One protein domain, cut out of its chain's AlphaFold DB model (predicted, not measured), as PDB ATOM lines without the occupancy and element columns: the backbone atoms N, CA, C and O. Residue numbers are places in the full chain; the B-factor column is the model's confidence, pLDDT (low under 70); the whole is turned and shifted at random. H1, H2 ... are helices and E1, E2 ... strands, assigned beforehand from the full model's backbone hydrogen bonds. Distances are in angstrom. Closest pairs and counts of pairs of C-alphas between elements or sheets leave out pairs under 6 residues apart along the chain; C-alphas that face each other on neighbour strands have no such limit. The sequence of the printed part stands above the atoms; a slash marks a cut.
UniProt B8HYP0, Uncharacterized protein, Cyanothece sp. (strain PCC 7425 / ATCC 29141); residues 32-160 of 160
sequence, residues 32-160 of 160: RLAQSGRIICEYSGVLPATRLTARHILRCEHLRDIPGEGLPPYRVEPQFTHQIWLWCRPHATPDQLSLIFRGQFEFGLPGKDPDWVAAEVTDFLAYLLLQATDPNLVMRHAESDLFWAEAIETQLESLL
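AT A GLANCE: This is residues 32 to 160 of the 160 residues of an uncharacterized protein of Cyanothece sp. (strain PCC 7425 / ATCC 29141) (UniProt B8HYP0). A twisted antiparallel sheet of five strands makes one layer, and the long helix H1 packs along one face of it, mostly over the inner strand E3. The second helix, H2, begins near the edge strand E5 and passes close by H1 at a wide angle, while the long link of residues 63 to 81 loops out on the side of the sheet away from H1. The 129 printed residues hold five named strands followed by two named helices, and the sheet's order is the chain order, E1 E2 E3 E4 E5. The class is mixed, helices and strands. The whole is compact, with a radius of gyration of the C-alphas of 14.8 A, and spans 44 by 38 by 29 A.

IN THESE COORDINATES: E1, residues 32 to 36, begins at C-alpha 32, (90.582, 91.985, 156.464), and is 11.9 A long. E2, residues 39 to 47, measures 22.3 A, and E3, residues 54 to 62, 26.8 A. E4, residues 82 to 89, measures 23.7 A, and E5, residues 98 to 105, 21.0 A. H1, residues 114 to 131, is 25.9 A long and begins at C-alpha 114, (78.409, 91.683, 171.527). H2, residues 144 to 158, is 21.7 A long and ends at C-alpha 158, (76.455, 110.735, 164.989).

HOW THE PARTS SIT: The five strands form a meander, each the antiparallel neighbour of the one before, and each successive two are a hairpin. Within hydrogen-bond range are N 33 and O 42 of E1 and E2, 2.9 A; N 43 and O 58 of E2 and E3, 2.8 A; N 57 and O 87 of E3 and E4, 2.9 A; and N 86 and O 101 of E4 and E5, 2.8 A. E1 and E5 are the edge strands and are apart. H1 is on the sheet at a height of 8.4 A, in two layers, a helix on one face of a sheet. It lies over E3 and, only just, over E2, on which 3 of its C-alphas fall. It runs along the strands, at 8 degrees to E3 on the local plane. The closest C-alphas of E2 and H1 are those of Leu 47 and Leu 130, 5.6 A apart. H2 only grazes the sheet, with its residues 144 to 148. H1 and H2 are close but not clearly touching, with the closest C-alphas, of Val 121 and Ile 152, 7.9 A apart. Their lines are about perpendicular, only just, at 72 degrees. In H1 every O i to N i+4 pair is within hydrogen-bond range; in H2, 9 of 11 are.

THE WHOLE: The two C-alphas farthest apart, those of Ala 92 and Gly 111, are 45.9 A apart. The printed part has no cut. The links E3 to E4, 19 residues, and H1 to H2, 12 residues, are long. The mean pLDDT of the printed part is 71.6; residues 33 to 36, 48 to 53, 65 to 75 and 133 to 160 are under 70, and H2 has a mean of 52.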
ATOM      1  N   ARG A  32      91.177  92.805 155.405       75.25
ATOM      2  CA  ARG A  32      90.582  91.985 156.464       75.25
ATOM      3  C   ARG A  32      91.255  90.619 156.451       75.25
ATOM      4  O   ARG A  32      91.228  89.926 155.437       75.25
ATOM      5  N   LEU A  33      91.905  90.274 157.556       68.81
ATOM      6  CA  LEU A  33      92.776  89.104 157.637       68.81
ATOM      7  C   LEU A  33      92.043  87.855 158.125       68.81
ATOM      8  O   LEU A  33      92.308  86.769 157.616       68.81
ATOM      9  N   ALA A  34      91.130  87.990 159.090       69.81
ATOM     10  CA  ALA A  34      90.417  86.846 159.651       69.81
ATOM     11  C   ALA A  34      89.141  87.245 160.403       69.81
ATOM     12  O   ALA A  34      89.057  88.322 160.993       69.81
ATOM     13  N   GLN A  35      88.187  86.313 160.414       68.12
ATOM     14  CA  GLN A  35      87.112  86.205 161.396       68.12
ATOM     15  C   GLN A  35      86.926  84.723 161.700       68.12
ATOM     16  O   GLN A  35      86.501  83.965 160.827       68.12
ATOM     17  N   SER A  36      87.325  84.273 162.886       57.06
ATOM     18  CA  SER A  36      87.201  82.860 163.253       57.06
ATOM     19  C   SER A  36      87.470  82.633 164.731       57.06
ATOM     20  O   SER A  36      88.486  83.117 165.244       57.06
ATOM     21  N   GLY A  37      86.650  81.786 165.361       72.06
ATOM     22  CA  GLY A  37      86.845  81.323 166.737       72.06
ATOM     23  C   GLY A  37      87.063  82.494 167.694       72.06
ATOM     24  O   GLY A  37      86.151  83.270 167.927       72.06
ATOM     25  N   ARG A  38      88.305  82.643 168.169       82.25
ATOM     26  CA  ARG A  38      88.765  83.703 169.082       82.25
ATOM     27  C   ARG A  38      88.821  85.112 168.464       82.25
ATOM     28  O   ARG A  38      88.755  86.096 169.197       82.25
ATOM     29  N   ILE A  39      89.057  85.229 167.155       85.75
ATOM     30  CA  ILE A  39      89.288  86.517 166.480       85.75
ATOM     31  C   ILE A  39      87.977  87.001 165.876       85.75
ATOM     32  O   ILE A  39      87.481  86.403 164.918       85.75
ATOM     33  N   ILE A  40      87.474  88.114 166.405       87.25
ATOM     34  CA  ILE A  40      86.251  88.761 165.928       87.25
ATOM     35  C   ILE A  40      86.528  89.533 164.637       87.25
ATOM     36  O   ILE A  40      85.791  89.409 163.659       87.25
ATOM     37  N   CYS A  41      87.612  90.314 164.609       86.75
ATOM     38  CA  CYS A  41      88.027  91.062 163.425       86.75
ATOM     39  C   CYS A  41      89.528  91.370 163.473       86.75
ATOM     40  O   CYS A  41      90.071  91.678 164.535       86.75
ATOM     41  N   GLU A  42      90.211  91.295 162.331       88.00
ATOM     42  CA  GLU A  42      91.619  91.672 162.206       88.00
ATOM     43  C   GLU A  42      91.869  92.417 160.893       88.00
ATOM     44  O   GLU A  42      91.469  91.970 159.814       88.00
ATOM     45  N   TYR A  43      92.591  93.527 160.996       85.56
ATOM     46  CA  TYR A  43      93.006  94.383 159.902       85.56
ATOM     47  C   TYR A  43      94.517  94.519 159.868       85.56
ATOM     48  O   TYR A  43      95.172  94.650 160.902       85.56
ATOM     49  N   SER A  44      95.072  94.579 158.661       84.75
ATOM     50  CA  SER A  44      96.420  95.101 158.464       84.75
ATOM     51  C   SER A  44      96.475  96.038 157.272       84.75
ATOM     52  O   SER A  44      95.717  95.896 156.308       84.75
ATOM     53  N   GLY A  45      97.390  96.996 157.337       80.31
ATOM     54  CA  GLY A  45      97.523  97.986 156.286       80.31
ATOM     55  C   GLY A  45      98.652  98.961 156.540       80.31
ATOM     56  O   GLY A  45      99.467  98.791 157.448       80.31
ATOM     57  N   VAL A  46      98.691  99.989 155.702       79.44
ATOM     58  CA  VAL A  46      99.691 101.051 155.737       79.44
ATOM     59  C   VAL A  46      98.989 102.373 156.030       79.44
ATOM     60  O   VAL A  46      97.990 102.680 155.389       79.44
ATOM     61  N   LEU A  47      99.504 103.146 156.988       74.00
ATOM     62  CA  LEU A  47      98.956 104.457 157.341       74.00
ATOM     63  C   LEU A  47      99.370 105.498 156.280       74.00
ATOM     64  O   LEU A  47     100.576 105.727 156.102       74.00
ATOM     65  N   PRO A  48      98.423 106.122 155.554       60.00
ATOM     66  CA  PRO A  48      98.744 107.129 154.544       60.00
ATOM     67  C   PRO A  48      99.340 108.399 155.180       60.00
ATOM     68  O   PRO A  48      99.225 108.628 156.376       60.00
ATOM     69  N   ALA A  49     100.035 109.216 154.382       56.78
ATOM     70  CA  ALA A  49     100.595 110.527 154.766       56.78
ATOM     71  C   ALA A  49     101.661 110.570 155.890       56.78
ATOM     72  O   ALA A  49     102.302 111.606 156.070       56.78
ATOM     73  N   THR A  50     101.978 109.450 156.546       60.06
ATOM     74  CA  THR A  50     103.089 109.313 157.512       60.06
ATOM     75  C   THR A  50     104.467 109.287 156.830       60.06
ATOM     76  O   THR A  50     105.261 108.383 157.035       60.06
ATOM     77  N   ARG A  51     104.741 110.240 155.929       51.00
ATOM     78  CA  ARG A  51     106.014 110.483 155.211       51.00
ATOM     79  C   ARG A  51     106.804 109.251 154.700       51.00
ATOM     80  O   ARG A  51     107.988 109.420 154.437       51.00
ATOM     81  N   LEU A  52     106.130 108.105 154.476       52.75
ATOM     82  CA  LEU A  52     106.490 106.842 153.777       52.75
ATOM     83  C   LEU A  52     106.224 105.572 154.642       52.75
ATOM     84  O   LEU A  52     107.124 104.965 155.198       52.75
ATOM     85  N   THR A  53     104.951 105.155 154.714       62.56
ATOM     86  CA  THR A  53     104.436 103.788 154.986       62.56
ATOM     87  C   THR A  53     104.724 103.089 156.333       62.56
ATOM     88  O   THR A  53     105.333 102.019 156.367       62.56
ATOM     89  N   ALA A  54     104.195 103.601 157.449       70.06
ATOM     90  CA  ALA A  54     104.065 102.800 158.677       70.06
ATOM     91  C   ALA A  54     103.015 101.678 158.513       70.06
ATOM     92  O   ALA A  54     101.904 101.941 158.044       70.06
ATOM     93  N   ARG A  55     103.338 100.435 158.906       80.31
ATOM     94  CA  ARG A  55     102.399  99.292 158.858       80.31
ATOM     95  C   ARG A  55     101.689  99.134 160.198       80.31
ATOM     96  O   ARG A  55     102.343  99.175 161.235       80.31
ATOM     97  N   HIS A  56     100.386  98.878 160.182       82.44
ATOM     98  CA  HIS A  56      99.612  98.578 161.385       82.44
ATOM     99  C   HIS A  56      98.971  97.189 161.330       82.44
ATOM    100  O   HIS A  56      98.783  96.613 160.252       82.44
ATOM    101  N   ILE A  57      98.644  96.675 162.514       85.69
ATOM    102  CA  ILE A  57      97.774  95.519 162.719       85.69
ATOM    103  C   ILE A  57      96.782  95.906 163.813       85.69
ATOM    104  O   ILE A  57      97.202  96.238 164.917       85.69
ATOM    105  N   LEU A  58      95.490  95.881 163.506       88.06
ATOM    106  CA  LEU A  58      94.406  96.078 164.467       88.06
ATOM    107  C   LEU A  58      93.670  94.753 164.614       88.06
ATOM    108  O   LEU A  58      93.311  94.143 163.613       88.06
ATOM    109  N   ARG A  59      93.447  94.300 165.842       88.12
ATOM    110  CA  ARG A  59      92.814  93.012 166.116       88.12
ATOM    111  C   ARG A  59      91.864  93.120 167.291       88.12
ATOM    112  O   ARG A  59      92.233  93.658 168.331       88.12
ATOM    113  N   CYS A  60      90.684  92.542 167.133       88.31
ATOM    114  CA  CYS A  60      89.693  92.373 168.179       88.31
ATOM    115  C   CYS A  60      89.503  90.886 168.481       88.31
ATOM    116  O   CYS A  60      89.360  90.060 167.574       88.31
ATOM    117  N   GLU A  61      89.535  90.545 169.765       88.31
ATOM    118  CA  GLU A  61      89.471  89.178 170.264       88.31
ATOM    119  C   GLU A  61      88.414  89.031 171.349       88.31
ATOM    120  O   GLU A  61      88.229  89.930 172.170       88.31
ATOM    121  N   HIS A  62      87.791  87.859 171.399       86.50
ATOM    122  CA  HIS A  62      86.900  87.489 172.485       86.50
ATOM    123  C   HIS A  62      87.709  86.978 173.696       86.50
ATOM    124  O   HIS A  62      88.536  86.069 173.581       86.50
ATOM    125  N   LEU A  63      87.482  87.554 174.882       81.50
ATOM    126  CA  LEU A  63      88.274  87.308 176.097       81.50
ATOM    127  C   LEU A  63      88.032  85.934 176.729       81.50
ATOM    128  O   LEU A  63      88.930  85.429 177.400       81.50
ATOM    129  N   ARG A  64      86.876  85.289 176.498       74.62
ATOM    130  CA  ARG A  64      86.628  83.915 177.008       74.62
ATOM    131  C   ARG A  64      87.648  82.893 176.498       74.62
ATOM    132  O   ARG A  64      87.876  81.895 177.175       74.62
ATOM    133  N   ASP A  65      88.274  83.166 175.354       69.19
ATOM    134  CA  ASP A  65      89.253  82.280 174.717       69.19
ATOM    135  C   ASP A  65      90.704  82.731 174.950       69.19
ATOM    136  O   ASP A  65      91.648  82.143 174.411       69.19
ATOM    137  N   ILE A  66      90.903  83.794 175.735       67.12
ATOM    138  CA  ILE A  66      92.224  84.285 176.112       67.12
ATOM    139  C   ILE A  66      92.563  83.703 177.487       67.12
ATOM    140  O   ILE A  66      91.823  83.925 178.446       67.12
ATOM    141  N   PRO A  67      93.683  82.965 177.623       58.81
ATOM    142  CA  PRO A  67      94.115  82.483 178.925       58.81
ATOM    143  C   PRO A  67      94.249  83.673 179.881       58.81
ATOM    144  O   PRO A  67      94.899  84.666 179.545       58.81
ATOM    145  N   GLY A  68      93.668  83.573 181.079       55.84
ATOM    146  CA  GLY A  68      93.689  84.647 182.086       55.84
ATOM    147  C   GLY A  68      95.096  85.088 182.530       55.84
ATOM    148  O   GLY A  68      95.231  86.105 183.207       55.84
ATOM    149  N   GLU A  69      96.134  84.354 182.118       52.31
ATOM    150  CA  GLU A  69      97.564  84.660 182.266       52.31
ATOM    151  C   GLU A  69      98.126  85.583 181.169       52.31
ATOM    152  O   GLU A  69      99.339  85.609 180.976       52.31
ATOM    153  N   GLY A  70      97.271  86.286 180.412       53.22
ATOM    154  CA  GLY A  70      97.645  87.130 179.271       53.22
ATOM    155  C   GLY A  70      98.981  87.877 179.422       53.22
ATOM    156  O   GLY A  70      99.366  88.254 180.523       53.22
ATOM    157  N   LEU A  71      99.680  88.089 178.294       51.03
ATOM    158  CA  LEU A  71     101.042  88.654 178.221       51.03
ATOM    159  C   LEU A  71     101.327  89.652 179.365       51.03
ATOM    160  O   LEU A  71     100.670  90.709 179.404       51.03
ATOM    161  N   PRO A  72     102.269  89.336 180.284       48.50
ATOM    162  CA  PRO A  72     102.614  90.206 181.399       48.50
ATOM    163  C   PRO A  72     102.894  91.629 180.903       48.50
ATOM    164  O   PRO A  72     103.552  91.786 179.870       48.50
ATOM    165  N   PRO A  73     102.411  92.675 181.597       52.62
ATOM    166  CA  PRO A  73     101.890  92.676 182.970       52.62
ATOM    167  C   PRO A  73     100.350  92.614 183.108       52.62
ATOM    168  O   PRO A  73      99.833  92.972 184.162       52.62
ATOM    169  N   TYR A  74      99.590  92.231 182.075       58.09
ATOM    170  CA  TYR A  74      98.149  92.529 182.036       58.09
ATOM    171  C   TYR A  74      97.241  91.325 182.324       58.09
ATOM    172  O   TYR A  74      97.194  90.376 181.541       58.09
ATOM    173  N   ARG A  75      96.464  91.407 183.413       67.75
ATOM    174  CA  ARG A  75      95.437  90.424 183.792       67.75
ATOM    175  C   ARG A  75      94.109  90.747 183.103       67.75
ATOM    176  O   ARG A  75      93.690  91.902 183.093       67.75
ATOM    177  N   VAL A  76      93.448  89.730 182.554       70.69
ATOM    178  CA  VAL A  76      92.087  89.869 182.014       70.69
ATOM    179  C   VAL A  76      91.124  90.156 183.167       70.69
ATOM    180  O   VAL A  76      91.138  89.439 184.170       70.69
ATOM    181  N   GLU A  77      90.322  91.210 183.043       76.12
ATOM    182  CA  GLU A  77      89.326  91.553 184.059       76.12
ATOM    183  C   GLU A  77      87.980  90.896 183.713       76.12
ATOM    184  O   GLU A  77      87.557  90.934 182.557       76.12
ATOM    185  N   PRO A  78      87.295  90.275 184.687       75.88
ATOM    186  CA  PRO A  78      86.150  89.401 184.425       75.88
ATOM    187  C   PRO A  78      84.905  90.123 183.895       75.88
ATOM    188  O   PRO A  78      84.015  89.469 183.361       75.88
ATOM    189  N   GLN A  79      84.815  91.443 184.064       79.69
ATOM    190  CA  GLN A  79      83.686  92.243 183.590       79.69
ATOM    191  C   GLN A  79      83.769  92.633 182.110       79.69
ATOM    192  O   GLN A  79      82.815  93.210 181.604       79.69
ATOM    193  N   PHE A  80      84.891  92.363 181.439       84.31
ATOM    194  CA  PHE A  80      85.056  92.648 180.019       84.31
ATOM    195  C   PHE A  80      84.998  91.356 179.208       84.31
ATOM    196  O   PHE A  80      85.543  90.322 179.596       84.31
ATOM    197  N   THR A  81      84.362  91.427 178.045       85.81
ATOM    198  CA  THR A  81      84.192  90.295 177.124       85.81
ATOM    199  C   THR A  81      85.119  90.354 175.921       85.81
ATOM    200  O   THR A  81      85.376  89.315 175.320       85.81
ATOM    201  N   HIS A  82      85.657  91.526 175.588       88.44
ATOM    202  CA  HIS A  82      86.438  91.743 174.376       88.44
ATOM    203  C   HIS A  82      87.748  92.463 174.643       88.44
ATOM    204  O   HIS A  82      87.882  93.241 175.588       88.44
ATOM    205  N   GLN A  83      88.712  92.236 173.760       86.88
ATOM    206  CA  GLN A  83      89.985  92.919 173.796       86.88
ATOM    207  C   GLN A  83      90.389  93.422 172.419       86.88
ATOM    208  O   GLN A  83      90.469  92.653 171.464       86.88
ATOM    209  N   ILE A  84      90.715  94.709 172.347       86.56
ATOM    210  CA  ILE A  84      91.213  95.350 171.134       86.56
ATOM    211  C   ILE A  84      92.701  95.626 171.300       86.56
ATOM    212  O   ILE A  84      93.160  96.103 172.342       86.56
ATOM    213  N   TRP A  85      93.453  95.325 170.251       86.56
ATOM    214  CA  TRP A  85      94.884  95.528 170.167       86.56
ATOM    215  C   TRP A  85      95.234  96.266 168.889       86.56
ATOM    216  O   TRP A  85      94.785  95.890 167.808       86.56
ATOM    217  N   LEU A  86      96.112  97.249 169.004       85.62
ATOM    218  CA  LEU A  86      96.672  97.951 167.869       85.62
ATOM    219  C   LEU A  86      98.191  97.935 167.960       85.62
ATOM    220  O   LEU A  86      98.793  98.489 168.885       85.62
ATOM    221  N   TRP A  87      98.810  97.341 166.952       85.50
ATOM    222  CA  TRP A  87     100.245  97.382 166.751       85.50
ATOM    223  C   TRP A  87     100.597  98.281 165.580       85.50
ATOM    224  O   TRP A  87      99.897  98.322 164.569       85.50
ATOM    225  N   CYS A  88     101.734  98.954 165.699       83.25
ATOM    226  CA  CYS A  88     102.300  99.789 164.660       83.25
ATOM    227  C   CYS A  88     103.786  99.484 164.489       83.25
ATOM    228  O   CYS A  88     104.517  99.235 165.449       83.25
ATOM    229  N   ARG A  89     104.228  99.506 163.239       82.94
ATOM    230  CA  ARG A  89     105.612  99.384 162.812       82.94
ATOM    231  C   ARG A  89     105.987 100.674 162.089       82.94
ATOM    232  O   ARG A  89     105.603 100.846 160.925       82.94
ATOM    233  N   PRO A  90     106.678 101.596 162.773       74.81
ATOM    234  CA  PRO A  90     107.112 102.848 162.174       74.81
ATOM    235  C   PRO A  90     108.131 102.602 161.059       74.81
ATOM    236  O   PRO A  90     108.954 101.693 161.145       74.81
ATOM    237  N   HIS A  91     108.139 103.460 160.040       73.69
ATOM    238  CA  HIS A  91     109.134 103.383 158.966       73.69
ATOM    239  C   HIS A  91     110.576 103.557 159.470       73.69
ATOM    240  O   HIS A  91     111.492 102.938 158.945       73.69
ATOM    241  N   ALA A  92     110.787 104.385 160.500       75.12
ATOM    242  CA  ALA A  92     112.110 104.591 161.095       75.12
ATOM    243  C   ALA A  92     112.675 103.323 161.765       75.12
ATOM    244  O   ALA A  92     113.886 103.206 161.924       75.12
ATOM    245  N   THR A  93     111.806 102.383 162.150       77.94
ATOM    246  CA  THR A  93     112.159 101.126 162.823       77.94
ATOM    247  C   THR A  93     111.362  99.960 162.215       77.94
ATOM    248  O   THR A  93     110.515  99.358 162.877       77.94
ATOM    249  N   PRO A  94     111.617  99.606 160.939       76.12
ATOM    250  CA  PRO A  94     110.782  98.665 160.188       76.12
ATOM    251  C   PRO A  94     110.846  97.228 160.729       76.12
ATOM    252  O   PRO A  94     109.956  96.423 160.462       76.12
ATOM    253  N   ASP A  95     111.852  96.899 161.532       80.38
ATOM    254  CA  ASP A  95     111.966  95.590 162.178       80.38
ATOM    255  C   ASP A  95     111.207  95.522 163.513       80.38
ATOM    256  O   ASP A  95     110.997  94.442 164.065       80.38
ATOM    257  N   GLN A  96     110.733  96.661 164.026       80.56
ATOM    258  CA  GLN A  96     110.092  96.760 165.330       80.56
ATOM    259  C   GLN A  96     108.571  96.878 165.193       80.56
ATOM    260  O   GLN A  96     108.037  97.879 164.722       80.56
ATOM    261  N   LEU A  97     107.847  95.854 165.648       82.25
ATOM    262  CA  LEU A  97     106.399  95.928 165.845       82.25
ATOM    263  C   LEU A  97     106.116  96.358 167.288       82.25
ATOM    264  O   LEU A  97     106.435  95.632 168.226       82.25
ATOM    265  N   SER A  98     105.518  97.532 167.461       81.25
ATOM    266  CA  SER A  98     105.240  98.123 168.772       81.25
ATOM    267  C   SER A  98     103.746  98.092 169.066       81.25
ATOM    268  O   SER A  98     102.940  98.490 168.229       81.25
ATOM    269  N   LEU A  99     103.366  97.630 170.258       78.81
ATOM    270  CA  LEU A  99     101.991  97.731 170.745       78.81
ATOM    271  C   LEU A  99     101.718  99.182 171.154       78.81
ATOM    272  O   LEU A  99     102.339  99.679 172.094       78.81
ATOM    273  N   ILE A 100     100.806  99.850 170.452       76.75
ATOM    274  CA  ILE A 100     100.491 101.267 170.683       76.75
ATOM    275  C   ILE A 100      99.162 101.462 171.407       76.75
ATOM    276  O   ILE A 100      99.042 102.397 172.187       76.75
ATOM    277  N   PHE A 101      98.201 100.557 171.237       78.62
ATOM    278  CA  PHE A 101      96.966 100.581 172.010       78.62
ATOM    279  C   PHE A 101      96.531  99.166 172.381       78.62
ATOM    280  O   PHE A 101      96.691  98.217 171.611       78.62
ATOM    281  N   ARG A 102      96.004  99.031 173.596       79.94
ATOM    282  CA  ARG A 102      95.436  97.796 174.128       79.94
ATOM    283  C   ARG A 102      94.339  98.175 175.114       79.94
ATOM    284  O   ARG A 102      94.642  98.833 176.103       79.94
ATOM    285  N   GLY A 103      93.116  97.710 174.882       79.25
ATOM    286  CA  GLY A 103      91.972  97.965 175.761       79.25
ATOM    287  C   GLY A 103      91.097  96.728 175.939       79.25
ATOM    288  O   GLY A 103      91.011  95.898 175.031       79.25
ATOM    289  N   GLN A 104      90.482  96.598 177.117       83.44
ATOM    290  CA  GLN A 104      89.446  95.604 177.406       83.44
ATOM    291  C   GLN A 104      88.088  96.306 177.427       83.44
ATOM    292  O   GLN A 104      87.972  97.391 177.993       83.44
ATOM    293  N   PHE A 105      87.087  95.696 176.801       84.38
ATOM    294  CA  PHE A 105      85.787  96.310 176.567       84.38
ATOM    295  C   PHE A 105      84.652  95.344 176.867       84.38
ATOM    296  O   PHE A 105      84.775  94.130 176.687       84.38
ATOM    297  N   GLU A 106      83.533  95.914 177.300       85.44
ATOM    298  CA  GLU A 106      82.271  95.204 177.433       85.44
ATOM    299  C   GLU A 106      81.292  95.746 176.399       85.44
ATOM    300  O   GLU A 106      80.915  96.916 176.449       85.44
ATOM    301  N   PHE A 107      80.903  94.891 175.453       83.31
ATOM    302  CA  PHE A 107      79.990  95.246 174.362       83.31
ATOM    303  C   PHE A 107      78.578  94.670 174.553       83.31
ATOM    304  O   PHE A 107      77.765  94.702 173.630       83.31
ATOM    305  N   GLY A 108      78.265  94.156 175.749       80.38
ATOM    306  CA  GLY A 108      76.940  93.682 176.128       80.38
ATOM    307  C   GLY A 108      75.880  94.781 176.063       80.38
ATOM    308  O   GLY A 108      75.656  95.510 177.028       80.38
ATOM    309  N   LEU A 109      75.189  94.867 174.926       77.25
ATOM    310  CA  LEU A 109      74.043  95.749 174.715       77.25
ATOM    311  C   LEU A 109      72.746  94.925 174.646       77.25
ATOM    312  O   LEU A 109      72.718  93.894 173.969       77.25
ATOM    313  N   PRO A 110      71.646  95.358 175.294       82.44
ATOM    314  CA  PRO A 110      70.381  94.629 175.250       82.44
ATOM    315  C   PRO A 110      69.905  94.374 173.814       82.44
ATOM    316  O   PRO A 110      69.737  95.305 173.028       82.44
ATOM    317  N   GLY A 111      69.671  93.103 173.479       84.94
ATOM    318  CA  GLY A 111      69.153  92.694 172.169       84.94
ATOM    319  C   GLY A 111      70.155  92.767 171.011       84.94
ATOM    320  O   GLY A 111      69.746  92.554 169.871       84.94
ATOM    321  N   LYS A 112      71.437  93.043 171.272       82.06
ATOM    322  CA  LYS A 112      72.500  93.016 170.260       82.06
ATOM    323  C   LYS A 112      73.526  91.934 170.579       82.06
ATOM    324  O   LYS A 112      73.768  91.626 171.742       82.06
ATOM    325  N   ASP A 113      74.119  91.377 169.531       87.25
ATOM    326  CA  ASP A 113      75.246  90.454 169.642       87.25
ATOM    327  C   ASP A 113      76.530  91.243 169.981       87.25
ATOM    328  O   ASP A 113      76.908  92.122 169.197       87.25
ATOM    329  N   PRO A 114      77.185  90.988 171.131       85.06
ATOM    330  CA  PRO A 114      78.409  91.683 171.527       85.06
ATOM    331  C   PRO A 114      79.534  91.574 170.494       85.06
ATOM    332  O   PRO A 114      80.238  92.557 170.273       85.06
ATOM    333  N   ASP A 115      79.661  90.428 169.823       87.81
ATOM    334  CA  ASP A 115      80.712  90.184 168.831       87.81
ATOM    335  C   ASP A 115      80.499  91.060 167.591       87.81
ATOM    336  O   ASP A 115      81.441  91.617 167.023       87.81
ATOM    337  N   TRP A 116      79.236  91.241 167.196       85.25
ATOM    338  CA  TRP A 116      78.871  92.140 166.107       85.25
ATOM    339  C   TRP A 116      79.181  93.600 166.458       85.25
ATOM    340  O   TRP A 116      79.805  94.304 165.667       85.25
ATOM    341  N   VAL A 117      78.818  94.049 167.666       82.38
ATOM    342  CA  VAL A 117      79.132  95.411 168.138       82.38
ATOM    343  C   VAL A 117      80.646  95.628 168.203       82.38
ATOM    344  O   VAL A 117      81.144  96.668 167.774       82.38
ATOM    345  N   ALA A 118      81.389  94.634 168.691       87.00
ATOM    346  CA  ALA A 118      82.843  94.672 168.736       87.00
ATOM    347  C   ALA A 118      83.457  94.795 167.333       87.00
ATOM    348  O   ALA A 118      84.434  95.527 167.157       87.00
ATOM    349  N   ALA A 119      82.894  94.110 166.332       83.62
ATOM    350  CA  ALA A 119      83.324  94.229 164.943       83.62
ATOM    351  C   ALA A 119      83.104  95.652 164.402       83.62
ATOM    352  O   ALA A 119      84.057  96.244 163.907       83.62
ATOM    353  N   GLU A 120      81.917  96.239 164.586       82.62
ATOM    354  CA  GLU A 120      81.613  97.618 164.156       82.62
ATOM    355  C   GLU A 120      82.565  98.647 164.793       82.62
ATOM    356  O   GLU A 120      83.120  99.511 164.113       82.62
ATOM    357  N   VAL A 121      82.830  98.518 166.098       82.88
ATOM    358  CA  VAL A 121      83.801  99.375 166.800       82.88
ATOM    359  C   VAL A 121      85.209  99.186 166.232       82.88
ATOM    360  O   VAL A 121      85.949 100.152 166.055       82.88
ATOM    361  N   THR A 122      85.591  97.950 165.906       85.44
ATOM    362  CA  THR A 122      86.900  97.661 165.305       85.44
ATOM    363  C   THR A 122      87.021  98.268 163.907       85.44
ATOM    364  O   THR A 122      88.063  98.836 163.584       85.44
ATOM    365  N   ASP A 123      85.966  98.198 163.097       81.81
ATOM    366  CA  ASP A 123      85.903  98.788 161.757       81.81
ATOM    367  C   ASP A 123      86.047 100.313 161.824       81.81
ATOM    368  O   ASP A 123      86.795 100.914 161.047       81.81
ATOM    369  N   PHE A 124      85.409 100.941 162.814       80.00
ATOM    370  CA  PHE A 124      85.561 102.368 163.061       80.00
ATOM    371  C   PHE A 124      86.990 102.752 163.466       80.00
ATOM    372  O   PHE A 124      87.570 103.680 162.898       80.00
ATOM    373  N   LEU A 125      87.597 102.026 164.406       80.19
ATOM    374  CA  LEU A 125      88.986 102.274 164.798       80.19
ATOM    375  C   LEU A 125      89.934 102.115 163.605       80.19
ATOM    376  O   LEU A 125      90.842 102.927 163.422       80.19
ATOM    377  N   ALA A 126      89.700 101.114 162.754       80.81
ATOM    378  CA  ALA A 126      90.443 100.936 161.514       80.81
ATOM    379  C   ALA A 126      90.303 102.175 160.610       80.81
ATOM    380  O   ALA A 126      91.301 102.699 160.109       80.81
ATOM    381  N   TYR A 127      89.077 102.679 160.442       78.12
ATOM    382  CA  TYR A 127      88.792 103.898 159.686       78.12
ATOM    383  C   TYR A 127      89.558 105.112 160.217       78.12
ATOM    384  O   TYR A 127      90.240 105.778 159.434       78.12
ATOM    385  N   LEU A 128      89.524 105.366 161.527       76.50
ATOM    386  CA  LEU A 128      90.264 106.471 162.146       76.50
ATOM    387  C   LEU A 128      91.764 106.386 161.873       76.50
ATOM    388  O   LEU A 128      92.393 107.391 161.544       76.50
ATOM    389  N   LEU A 129      92.331 105.181 161.948       76.81
ATOM    390  CA  LEU A 129      93.747 104.964 161.665       76.81
ATOM    391  C   LEU A 129      94.111 105.354 160.234       76.81
ATOM    392  O   LEU A 129      95.147 105.974 160.020       76.81
ATOM    393  N   LEU A 130      93.264 105.049 159.249       73.00
ATOM    394  CA  LEU A 130      93.522 105.472 157.870       73.00
ATOM    395  C   LEU A 130      93.395 106.980 157.663       73.00
ATOM    396  O   LEU A 130      94.039 107.511 156.762       73.00
ATOM    397  N   GLN A 131      92.575 107.662 158.457       73.44
ATOM    398  CA  GLN A 131      92.422 109.117 158.373       73.44
ATOM    399  C   GLN A 131      93.513 109.874 159.140       73.44
ATOM    400  O   GLN A 131      93.676 111.078 158.944       73.44
ATOM    401  N   ALA A 132      94.272 109.193 160.002       70.81
ATOM    402  CA  ALA A 132      95.312 109.822 160.795       70.81
ATOM    403  C   ALA A 132      96.456 110.340 159.909       70.81
ATOM    404  O   ALA A 132      97.223 109.578 159.322       70.81
ATOM    405  N   THR A 133      96.582 111.664 159.841       64.44
ATOM    406  CA  THR A 133      97.641 112.354 159.091       64.44
ATOM    407  C   THR A 133      98.900 112.594 159.928       64.44
ATOM    408  O   THR A 133      99.987 112.721 159.362       64.44
ATOM    409  N   ASP A 134      98.773 112.606 161.259       65.62
ATOM    410  CA  ASP A 134      99.884 112.698 162.208       65.62
ATOM    411  C   ASP A 134     100.025 111.379 162.995       65.62
ATOM    412  O   ASP A 134      99.109 110.995 163.728       65.62
ATOM    413  N   PRO A 135     101.166 110.673 162.885       59.97
ATOM    414  CA  PRO A 135     101.400 109.439 163.627       59.97
ATOM    415  C   PRO A 135     101.399 109.629 165.153       59.97
ATOM    416  O   PRO A 135     101.119 108.669 165.869       59.97
ATOM    417  N   ASN A 136     101.664 110.835 165.666       61.22
ATOM    418  CA  ASN A 136     101.645 111.106 167.107       61.22
ATOM    419  C   ASN A 136     100.236 111.014 167.712       61.22
ATOM    420  O   ASN A 136     100.116 110.692 168.889       61.22
ATOM    421  N   LEU A 137      99.183 111.219 166.911       58.25
ATOM    422  CA  LEU A 137      97.790 111.047 167.348       58.25
ATOM    423  C   LEU A 137      97.430 109.571 167.576       58.25
ATOM    424  O   LEU A 137      96.537 109.252 168.349       58.25
ATOM    425  N   VAL A 138      98.144 108.663 166.909       60.72
ATOM    426  CA  VAL A 138      97.878 107.218 166.921       60.72
ATOM    427  C   VAL A 138      98.801 106.472 167.890       60.72
ATOM    428  O   VAL A 138      98.436 105.429 168.430       60.72
ATOM    429  N   MET A 139     100.019 106.975 168.109       61.12
ATOM    430  CA  MET A 139     100.994 106.365 169.017       61.12
ATOM    431  C   MET A 139     100.638 106.616 170.483       61.12
ATOM    432  O   MET A 139     100.090 107.651 170.829       61.12
ATOM    433  N   ARG A 140     100.986 105.677 171.367       52.06
ATOM    434  CA  ARG A 140     100.715 105.771 172.807       52.06
ATOM    435  C   ARG A 140     101.425 106.987 173.419       52.06
ATOM    436  O   ARG A 140     102.653 107.019 173.480       52.06
ATOM    437  N   HIS A 141     100.652 107.958 173.883       51.31
ATOM    438  CA  HIS A 141     101.087 109.121 174.661       51.31
ATOM    439  C   HIS A 141     100.250 109.177 175.946       51.31
ATOM    440  O   HIS A 141      99.305 108.406 176.092       51.31
ATOM    441  N   ALA A 142     100.591 110.046 176.902       48.28
ATOM    442  CA  ALA A 142      99.897 110.107 178.199       48.28
ATOM    443  C   ALA A 142      98.372 110.330 178.084       48.28
ATOM    444  O   ALA A 142      97.639 110.031 179.020       48.28
ATOM    445  N   GLU A 143      97.908 110.815 176.930       46.69
ATOM    446  CA  GLU A 143      96.519 111.175 176.639       46.69
ATOM    447  C   GLU A 143      95.865 110.247 175.595       46.69
ATOM    448  O   GLU A 143      94.702 110.438 175.254       46.69
ATOM    449  N   SER A 144      96.559 109.207 175.104       51.38
ATOM    450  CA  SER A 144      96.014 108.347 174.039       51.38
ATOM    451  C   SER A 144      94.724 107.638 174.450       51.38
ATOM    452  O   SER A 144      93.860 107.400 173.615       51.38
ATOM    453  N   ASP A 145      94.573 107.319 175.736       54.38
ATOM    454  CA  ASP A 145      93.374 106.659 176.256       54.38
ATOM    455  C   ASP A 145      92.150 107.600 176.225       54.38
ATOM    456  O   ASP A 145      91.038 107.139 175.976       54.38
ATOM    457  N   LEU A 146      92.360 108.915 176.393       56.25
ATOM    458  CA  LEU A 146      91.326 109.947 176.234       56.25
ATOM    459  C   LEU A 146      90.964 110.141 174.760       56.25
ATOM    460  O   LEU A 146      89.785 110.158 174.433       56.25
ATOM    461  N   PHE A 147      91.957 110.189 173.865       54.59
ATOM    462  CA  PHE A 147      91.719 110.302 172.422       54.59
ATOM    463  C   PHE A 147      90.842 109.160 171.890       54.59
ATOM    464  O   PHE A 147      89.877 109.396 171.163       54.59
ATOM    465  N   TRP A 148      91.141 107.913 172.270       58.66
ATOM    466  CA  TRP A 148      90.342 106.764 171.838       58.66
ATOM    467  C   TRP A 148      88.949 106.741 172.477       58.66
ATOM    468  O   TRP A 148      88.000 106.329 171.813       58.66
ATOM    469  N   ALA A 149      88.803 107.210 173.719       60.16
ATOM    470  CA  ALA A 149      87.498 107.348 174.364       60.16
ATOM    471  C   ALA A 149      86.628 108.421 173.678       60.16
ATOM    472  O   ALA A 149      85.503 108.125 173.283       60.16
ATOM    473  N   GLU A 150      87.168 109.621 173.444       57.66
ATOM    474  CA  GLU A 150      86.463 110.731 172.781       57.66
ATOM    475  C   GLU A 150      86.091 110.400 171.329       57.66
ATOM    476  O   GLU A 150      85.001 110.741 170.863       57.66
ATOM    477  N   ALA A 151      86.967 109.701 170.599       58.31
ATOM    478  CA  ALA A 151      86.691 109.307 169.222       58.31
ATOM    479  C   ALA A 151      85.509 108.326 169.130       58.31
ATOM    480  O   ALA A 151      84.695 108.430 168.211       58.31
ATOM    481  N   ILE A 152      85.391 107.406 170.095       58.50
ATOM    482  CA  ILE A 152      84.258 106.479 170.215       58.50
ATOM    483  C   ILE A 152      82.972 107.242 170.572       58.50
ATOM    484  O   ILE A 152      81.942 107.002 169.944       58.50
ATOM    485  N   GLU A 153      83.029 108.191 171.513       55.91
ATOM    486  CA  GLU A 153      81.874 109.008 171.922       55.91
ATOM    487  C   GLU A 153      81.325 109.866 170.770       55.91
ATOM    488  O   GLU A 153      80.133 109.808 170.464       55.91
ATOM    489  N   THR A 154      82.200 110.583 170.059       52.81
ATOM    490  CA  THR A 154      81.808 111.542 169.009       52.81
ATOM    491  C   THR A 154      81.070 110.876 167.842       52.81
ATOM    492  O   THR A 154      80.185 111.476 167.230       52.81
ATOM    493  N   GLN A 155      81.411 109.628 167.499       49.47
ATOM    494  CA  GLN A 155      80.763 108.940 166.381       49.47
ATOM    495  C   GLN A 155      79.523 108.140 166.795       49.47
ATOM    496  O   GLN A 155      78.583 108.053 166.003       49.47
ATOM    497  N   LEU A 156      79.464 107.642 168.036       42.59
ATOM    498  CA  LEU A 156      78.233 107.093 168.612       42.59
ATOM    499  C   LEU A 156      77.119 108.146 168.637       42.59
ATOM    500  O   LEU A 156      75.993 107.819 168.278       42.59
ATOM    501  N   GLU A 157      77.435 109.405 168.947       39.28
ATOM    502  CA  GLU A 157      76.482 110.522 168.851       39.28
ATOM    503  C   GLU A 157      76.006 110.797 167.417       39.28
ATOM    504  O   GLU A 157      74.873 111.215 167.225       39.28
ATOM    505  N   SER A 158      76.834 110.537 166.400       35.56
ATOM    506  CA  SER A 158      76.455 110.735 164.989       35.56
ATOM    507  C   SER A 158      75.617 109.595 164.392       35.56
ATOM    508  O   SER A 158      75.051 109.742 163.306       35.56
ATOM    509  N   LEU A 159      75.576 108.448 165.078       32.56
ATOM    510  CA  LEU A 159      74.794 107.260 164.723       32.56
ATOM    511  C   LEU A 159      73.466 107.172 165.504       32.56
ATOM    512  O   LEU A 159      72.663 106.275 165.225       32.56
ATOM    513  N   LEU A 160      73.262 108.073 166.473       33.28
ATOM    514  CA  LEU A 160      72.034 108.301 167.245       33.28
ATOM    515  C   LEU A 160      71.200 109.433 166.624       33.28
ATOM    516  O   LEU A 160      69.958 109.358 166.762       33.28
TER     517      LEU A 160